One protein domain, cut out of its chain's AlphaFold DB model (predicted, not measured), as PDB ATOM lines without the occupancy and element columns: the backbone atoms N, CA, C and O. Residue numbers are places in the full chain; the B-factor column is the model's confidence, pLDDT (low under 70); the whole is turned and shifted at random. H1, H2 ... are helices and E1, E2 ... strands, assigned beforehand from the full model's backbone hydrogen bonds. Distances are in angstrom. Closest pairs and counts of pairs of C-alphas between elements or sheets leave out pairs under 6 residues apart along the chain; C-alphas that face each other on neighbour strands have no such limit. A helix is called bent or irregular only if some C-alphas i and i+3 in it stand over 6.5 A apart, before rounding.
ATOM      1  N   ALA A   3     259.968 317.336 228.992       82.94
ATOM      2  CA  ALA A   3     259.461 316.335 228.040       82.94
ATOM      3  C   ALA A   3     259.595 314.869 228.510       82.94
ATOM      4  O   ALA A   3     258.985 313.981 227.926       82.94
ATOM      5  N   LEU A   4     260.409 314.617 229.539       79.25
ATOM      6  CA  LEU A   4     260.605 313.302 230.153       79.25
ATOM      7  C   LEU A   4     259.913 313.194 231.526       79.25
ATOM      8  O   LEU A   4     259.990 312.144 232.150       79.25
ATOM      9  N   GLY A   5     259.266 314.265 232.007       78.88
ATOM     10  CA  GLY A   5     258.624 314.302 233.324       78.88
ATOM     11  C   GLY A   5     259.588 314.268 234.516       78.88
ATOM     12  O   GLY A   5     259.161 313.917 235.608       78.88
ATOM     13  N   ILE A   6     260.862 314.618 234.308       85.50
ATOM     14  CA  ILE A   6     261.928 314.527 235.318       85.50
ATOM     15  C   ILE A   6     262.054 315.844 236.088       85.50
ATOM     16  O   ILE A   6     262.123 316.910 235.463       85.50
ATOM     17  N   MET A   7     262.169 315.762 237.413       82.94
ATOM     18  CA  MET A   7     262.427 316.884 238.319       82.94
ATOM     19  C   MET A   7     263.830 316.806 238.942       82.94
ATOM     20  O   MET A   7     264.495 315.768 238.947       82.94
ATOM     21  N   GLU A   8     264.313 317.936 239.459       85.69
ATOM     22  CA  GLU A   8     265.546 317.960 240.246       85.69
ATOM     23  C   GLU A   8     265.351 317.181 241.555       85.69
ATOM     24  O   GLU A   8     264.354 317.366 242.250       85.69
ATOM     25  N   GLY A   9     266.311 316.313 241.885       85.75
ATOM     26  CA  GLY A   9     266.251 315.464 243.076       85.75
ATOM     27  C   GLY A   9     265.571 314.106 242.874       85.75
ATOM     28  O   GLY A   9     265.535 313.326 243.824       85.75
ATOM     29  N   ASP A  10     265.083 313.792 241.667       86.50
ATOM     30  CA  ASP A  10     264.493 312.483 241.372       86.50
ATOM     31  C   ASP A  10     265.493 311.338 241.596       86.50
ATOM     32  O   ASP A  10     266.663 311.397 241.201       86.50
ATOM     33  N   ALA A  11     265.003 310.255 242.201       88.25
ATOM     34  CA  ALA A  11     265.780 309.040 242.380       88.25
ATOM     35  C   ALA A  11     266.001 308.342 241.029       88.25
ATOM     36  O   ALA A  11     265.059 308.089 240.273       88.25
ATOM     37  N   VAL A  12     267.255 307.989 240.742       92.88
ATOM     38  CA  VAL A  12     267.640 307.319 239.496       92.88
ATOM     39  C   VAL A  12     268.493 306.090 239.760       92.88
ATOM     40  O   VAL A  12     269.424 306.112 240.564       92.88
ATOM     41  N   VAL A  13     268.219 305.025 239.013       94.62
ATOM     42  CA  VAL A  13     269.144 303.906 238.860       94.62
ATOM     43  C   VAL A  13     270.028 304.204 237.657       94.62
ATOM     44  O   VAL A  13     269.560 304.317 236.523       94.62
ATOM     45  N   MET A  14     271.323 304.357 237.913       95.88
ATOM     46  CA  MET A  14     272.316 304.646 236.883       95.88
ATOM     47  C   MET A  14     273.047 303.367 236.498       95.88
ATOM     48  O   MET A  14     273.551 302.652 237.368       95.88
ATOM     49  N   ARG A  15     273.164 303.095 235.198       97.31
ATOM     50  CA  ARG A  15     273.989 301.991 234.692       97.31
ATOM     51  C   ARG A  15     274.779 302.394 233.457       97.31
ATOM     52  O   ARG A  15     274.326 303.204 232.651       97.31
ATOM     53  N   VAL A  16     275.970 301.820 233.315       97.19
ATOM     54  CA  VAL A  16     276.820 302.006 232.136       97.19
ATOM     55  C   VAL A  16     276.652 300.801 231.220       97.19
ATOM     56  O   VAL A  16     276.917 299.670 231.620       97.19
ATOM     57  N   GLU A  17     276.233 301.052 229.986       97.31
ATOM     58  CA  GLU A  17     276.100 300.044 228.934       97.31
ATOM     59  C   GLU A  17     277.054 300.394 227.787       97.31
ATOM     60  O   GLU A  17     276.785 301.268 226.958       97.31
ATOM     61  N   GLY A  18     278.218 299.736 227.758       96.06
ATOM     62  CA  GLY A  18     279.282 300.043 226.802       96.06
ATOM     63  C   GLY A  18     279.799 301.474 226.977       96.06
ATOM     64  O   GLY A  18     280.421 301.789 227.987       96.06
ATOM     65  N   ASN A  19     279.534 302.338 225.994       96.50
ATOM     66  CA  ASN A  19     279.881 303.763 226.030       96.50
ATOM     67  C   ASN A  19     278.683 304.681 226.338       96.50
ATOM     68  O   ASN A  19     278.750 305.881 226.066       96.50
ATOM     69  N   ARG A  20     277.578 304.131 226.857       96.94
ATOM     70  CA  ARG A  20     276.351 304.872 227.177       96.94
ATOM     71  C   ARG A  20     276.090 304.869 228.676       96.94
ATOM     72  O   ARG A  20     276.272 303.851 229.338       96.94
ATOM     73  N   LEU A  21     275.608 305.997 229.187       96.56
ATOM     74  CA  LEU A  21     275.008 306.099 230.513       96.56
ATOM     75  C   LEU A  21     273.488 306.000 230.360       96.56
ATOM     76  O   LEU A  21     272.884 306.828 229.680       96.56
ATOM     77  N   VAL A  22     272.887 304.988 230.977       95.75
ATOM     78  CA  VAL A  22     271.437 304.793 231.026       95.75
ATOM     79  C   VAL A  22     270.940 305.239 232.398       95.75
ATOM     80  O   VAL A  22     271.480 304.822 233.424       95.75
ATOM     81  N   LEU A  23     269.925 306.102 232.396       94.19
ATOM     82  CA  LEU A  23     269.252 306.611 233.589       94.19
ATOM     83  C   LEU A  23     267.828 306.064 233.611       94.19
ATOM     84  O   LEU A  23     267.038 306.367 232.717       94.19
ATOM     85  N   GLU A  24     267.509 305.267 234.622       91.94
ATOM     86  CA  GLU A  24     266.160 304.765 234.858       91.94
ATOM     87  C   GLU A  24     265.569 305.504 236.061       91.94
ATOM     88  O   GLU A  24     266.055 305.372 237.184       91.94
ATOM     89  N   PHE A  25     264.566 306.345 235.806       88.25
ATOM     90  CA  PHE A  25     263.925 307.168 236.830       88.25
ATOM     91  C   PHE A  25     262.953 306.322 237.640       88.25
ATOM     92  O   PHE A  25     262.071 305.675 237.077       88.25
ATOM     93  N   VAL A  26     263.125 306.334 238.960       86.12
ATOM     94  CA  VAL A  26     262.277 305.586 239.885       86.12
ATOM     95  C   VAL A  26     261.194 306.533 240.391       86.12
ATOM     96  O   VAL A  26     261.507 307.445 241.158       86.12
ATOM     97  N   PRO A  27     259.929 306.357 239.977       79.19
ATOM     98  CA  PRO A  27     258.854 307.211 240.454       79.19
ATOM     99  C   PRO A  27     258.629 306.976 241.949       79.19
ATOM    100  O   PRO A  27     258.540 305.831 242.401       79.19
ATOM    101  N   ASP A  28     258.532 308.055 242.726       83.69
ATOM    102  CA  ASP A  28     258.302 307.917 244.157       83.69
ATOM    103  C   ASP A  28     256.857 307.441 244.435       83.69
ATOM    104  O   ASP A  28     255.915 307.871 243.753       83.69
ATOM    105  N   PRO A  29     256.648 306.543 245.419       83.69
ATOM    106  CA  PRO A  29     255.330 305.966 245.684       83.69
ATOM    107  C   PRO A  29     254.240 307.000 245.985       83.69
ATOM    108  O   PRO A  29     253.076 306.779 245.648       83.69
ATOM    109  N   LEU A  30     254.602 308.134 246.595       84.25
ATOM    110  CA  LEU A  30     253.654 309.193 246.921       84.25
ATOM    111  C   LEU A  30     253.211 309.936 245.654       84.25
ATOM    112  O   LEU A  30     252.013 310.120 245.444       84.25
ATOM    113  N   SER A  31     254.140 310.301 244.771       80.88
ATOM    114  CA  SER A  31     253.815 310.893 243.472       80.88
ATOM    115  C   SER A  31     252.990 309.952 242.617       80.88
ATOM    116  O   SER A  31     252.053 310.419 241.972       80.88
ATOM    117  N   LEU A  32     253.274 308.645 242.631       83.50
ATOM    118  CA  LEU A  32     252.415 307.668 241.964       83.50
ATOM    119  C   LEU A  32     250.996 307.737 242.526       83.50
ATOM    120  O   LEU A  32     250.064 307.982 241.768       83.50
ATOM    121  N   ALA A  33     250.828 307.627 243.845       85.25
ATOM    122  CA  ALA A  33     249.513 307.661 244.488       85.25
ATOM    123  C   ALA A  33     248.715 308.953 244.212       85.25
ATOM    124  O   ALA A  33     247.482 308.925 244.200       85.25
ATOM    125  N   LEU A  34     249.404 310.080 243.998       84.00
ATOM    126  CA  LEU A  34     248.787 311.384 243.739       84.00
ATOM    127  C   LEU A  34     248.497 311.656 242.258       84.00
ATOM    128  O   LEU A  34     247.530 312.355 241.958       84.00
ATOM    129  N   ARG A  35     249.349 311.178 241.344       82.75
ATOM    130  CA  ARG A  35     249.323 311.578 239.925       82.75
ATOM    131  C   ARG A  35     248.716 310.530 239.002       82.75
ATOM    132  O   ARG A  35     248.279 310.893 237.912       82.75
ATOM    133  N   VAL A  36     248.702 309.258 239.394       85.25
ATOM    134  CA  VAL A  36     248.130 308.193 238.558       85.25
ATOM    135  C   VAL A  36     246.626 308.076 238.764       85.25
ATOM    136  O   VAL A  36     246.082 308.413 239.818       85.25
ATOM    137  N   GLU A  37     245.939 307.573 237.742       90.44
ATOM    138  CA  GLU A  37     244.522 307.265 237.851       90.44
ATOM    139  C   GLU A  37     244.294 306.184 238.917       90.44
ATOM    140  O   GLU A  37     244.921 305.121 238.910       90.44
ATOM    141  N   LYS A  38     243.386 306.463 239.857       89.12
ATOM    142  CA  LYS A  38     243.007 305.500 240.893       89.12
ATOM    143  C   LYS A  38     242.162 304.403 240.258       89.12
ATOM    144  O   LYS A  38     241.050 304.665 239.811       89.12
ATOM    145  N   TRP A  39     242.664 303.176 240.284       90.94
ATOM    146  CA  TRP A  39     241.971 302.006 239.740       90.94
ATOM    147  C   TRP A  39     240.922 301.414 240.701       90.94
ATOM    148  O   TRP A  39     240.070 300.638 240.279       90.94
ATOM    149  N   ALA A  40     240.959 301.797 241.982       92.19
ATOM    150  CA  ALA A  40     240.011 301.383 243.014       92.19
ATOM    151  C   ALA A  40     239.720 302.527 243.998       92.19
ATOM    152  O   ALA A  40     240.481 303.495 244.104       92.19
ATOM    153  N   LYS A  41     238.596 302.425 244.712       91.38
ATOM    154  CA  LYS A  41     238.158 303.369 245.749       91.38
ATOM    155  C   LYS A  41     237.522 302.599 246.900       91.38
ATOM    156  O   LYS A  41     236.874 301.584 246.667       91.38
ATOM    157  N   ILE A  42     237.679 303.122 248.107       95.88
ATOM    158  CA  ILE A  42     237.067 302.614 249.335       95.88
ATOM    159  C   ILE A  42     236.816 303.797 250.279       95.88
ATOM    160  O   ILE A  42     237.447 304.849 250.122       95.88
ATOM    161  N   THR A  43     235.870 303.653 251.205       97.69
ATOM    162  CA  THR A  43     235.663 304.613 252.297       97.69
ATOM    163  C   THR A  43     236.624 304.323 253.450       97.69
ATOM    164  O   THR A  43     237.235 303.254 253.504       97.69
ATOM    165  N   VAL A  44     236.795 305.276 254.367       97.12
ATOM    166  CA  VAL A  44     237.621 305.038 255.562       97.12
ATOM    167  C   VAL A  44     236.939 303.996 256.448       97.12
ATOM    168  O   VAL A  44     237.588 303.087 256.944       97.12
ATOM    169  N   GLU A  45     235.618 304.078 256.570       98.25
ATOM    170  CA  GLU A  45     234.804 303.185 257.385       98.25
ATOM    171  C   GLU A  45     234.915 301.725 256.925       98.25
ATOM    172  O   GLU A  45     235.146 300.839 257.747       98.25
ATOM    173  N   ASP A  46     234.808 301.470 255.616       98.00
ATOM    174  CA  ASP A  46     234.931 300.113 255.066       98.00
ATOM    175  C   ASP A  46     236.355 299.556 255.243       98.00
ATOM    176  O   ASP A  46     236.528 298.369 255.528       98.00
ATOM    177  N   PHE A  47     237.374 300.411 255.094       97.19
ATOM    178  CA  PHE A  47     238.781 300.036 255.262       97.19
ATOM    179  C   PHE A  47     239.114 299.654 256.714       97.19
ATOM    180  O   PHE A  47     239.750 298.624 256.956       97.19
ATOM    181  N   GLU A  48     238.655 300.445 257.686       98.12
ATOM    182  CA  GLU A  48     238.855 300.163 259.113       98.12
ATOM    183  C   GLU A  48     238.097 298.902 259.540       98.12
ATOM    184  O   GLU A  48     238.663 298.031 260.200       98.12
ATOM    185  N   ALA A  49     236.853 298.732 259.082       97.88
ATOM    186  CA  ALA A  49     236.063 297.547 259.399       97.88
ATOM    187  C   ALA A  49     236.712 296.245 258.893       97.88
ATOM    188  O   ALA A  49     236.559 295.201 259.528       97.88
ATOM    189  N   GLU A  50     237.392 296.267 257.740       97.38
ATOM    190  CA  GLU A  50     238.184 295.125 257.255       97.38
ATOM    191  C   GLU A  50     239.407 294.881 258.145       97.38
ATOM    192  O   GLU A  50     239.632 293.759 258.600       97.38
ATOM    193  N   SER A  51     240.143 295.947 258.460       96.75
ATOM    194  CA  SER A  51     241.356 295.887 259.278       96.75
ATOM    195  C   SER A  51     241.085 295.341 260.684       96.75
ATOM    196  O   SER A  51     241.874 294.561 261.219       96.75
ATOM    197  N   GLU A  52     239.965 295.717 261.303       97.44
ATOM    198  CA  GLU A  52     239.530 295.178 262.596       97.44
ATOM    199  C   GLU A  52     239.170 293.691 262.498       97.44
ATOM    200  O   GLU A  52     239.562 292.898 263.357       97.44
ATOM    201  N   ARG A  53     238.465 293.286 261.432       97.25
ATOM    202  CA  ARG A  53     238.100 291.880 261.197       97.25
ATOM    203  C   ARG A  53     239.332 290.993 261.021       97.25
ATOM    204  O   ARG A  53     239.380 289.919 261.622       97.25
ATOM    205  N   GLU A  54     240.338 291.441 260.270       97.06
ATOM    206  CA  GLU A  54     241.606 290.710 260.126       97.06
ATOM    207  C   GLU A  54     242.346 290.583 261.461       97.06
ATOM    208  O   GLU A  54     242.788 289.491 261.827       97.06
ATOM    209  N   GLN A  55     242.435 291.669 262.234       96.75
ATOM    210  CA  GLN A  55     243.087 291.652 263.546       96.75
ATOM    211  C   GLN A  55     242.396 290.698 264.520       96.75
ATOM    212  O   GLN A  55     243.073 289.926 265.197       96.75
ATOM    213  N   VAL A  56     241.062 290.699 264.566       97.31
ATOM    214  CA  VAL A  56     240.297 289.741 265.377       97.31
ATOM    215  C   VAL A  56     240.527 288.312 264.886       97.31
ATOM    216  O   VAL A  56     240.698 287.419 265.705       97.31
ATOM    217  N   SER A  57     240.602 288.070 263.576       96.06
ATOM    218  CA  SER A  57     240.886 286.724 263.058       96.06
ATOM    219  C   SER A  57     242.289 286.217 263.414       96.06
ATOM    220  O   SER A  57     242.470 285.006 263.528       96.06
ATOM    221  N   LEU A  58     243.281 287.103 263.525       93.81
ATOM    222  CA  LEU A  58     244.676 286.735 263.799       93.81
ATOM    223  C   LEU A  58     245.006 286.687 265.297       93.81
ATOM    224  O   LEU A  58     245.838 285.881 265.713       93.81
ATOM    225  N   TYR A  59     244.385 287.560 266.093       93.62
ATOM    226  CA  TYR A  59     244.750 287.810 267.492       93.62
ATOM    227  C   TYR A  59     243.564 287.750 268.463       93.62
ATOM    228  O   TYR A  59     243.760 287.860 269.675       93.62
ATOM    229  N   GLY A  60     242.339 287.594 267.957       82.38
ATOM    230  CA  GLY A  60     241.158 287.348 268.774       82.38
ATOM    231  C   GLY A  60     241.258 285.970 269.417       82.38
ATOM    232  O   GLY A  60     241.494 284.977 268.734       82.38
TER     233      GLY A  60
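What this domain is: This is residues 3 to 60 of the 61 residues of an uncharacterized protein of Candidatus Korarchaeota archaeon (UniProt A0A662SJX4). A two-stranded hairpin, E1 and E2, stands at one end of a stretched-out chain, and a lone helix, H2, stands at the other end, running crosswise to the long axis. Between them lies the short helix H1, and the three parts follow one another like separate pieces on a string, with no shared core. The printed part has 58 residues, with two named strands and then two named helices, in the order E1, E2, H1, H2; the sheet has the order E1 - E2 and is antiparallel, and the class is mixed, helices and strands. The whole is extended, with a radius of gyration of the C-alphas of 19.8 A, and spans 59 by 26 by 19 A.

Where its parts are: The strand E1 covers residues 12 to 17, 15.4 A from first to last C-alpha, and begins with C-alpha 12 at (267.640, 307.319, 239.496). The strand E2 covers residues 20 to 25 and is 15.9 A long. The helix H1 covers residues 29 to 35, 10.0 A long, with C-alpha 29 at (255.330, 305.966, 245.684). The helix H2, the longest with 16 residues, covers residues 44 to 59, is 22.1 A long, and ends with C-alpha 59 at (244.750, 287.810, 267.492).

How they stand to each other: E1 and E2 form a hairpin of antiparallel neighbour strands, joined by a tight link of 2 residues, with 157 degrees between their directions. The C-alphas of Val 12 and Phe 25 face each other at 4.6 A, and those of Glu 17 and Arg 20 at 5.1 A. Across the pair, N 22 and O 15 are within hydrogen-bond range at 2.8 A, and N 13 and O 24 at 2.9 A. A tight link of 3 residues leads from E2 to H1. H1 is apart from E1. H2 is apart from E1, from E2 and from H1. In both H1 and H2 every O i to N i+4 pair is within hydrogen-bond range, and neither helix is bent.

The domain as a whole: The two C-alphas farthest apart are those of Asn 19 and Gly 60, 60.0 A. Residues 16 to 21 stand free, and so do residues 29 to 60, of which 29 to 35 belong to H1 and 44 to 59 to H2. The link from H1 to H2, 8 residues, is short but not tight, and no link is long. The printed part has no cut. The mean pLDDT of the printed part is 91.1, H1 has a mean of 83 and H2 one of 97, and no printed residue is under 70.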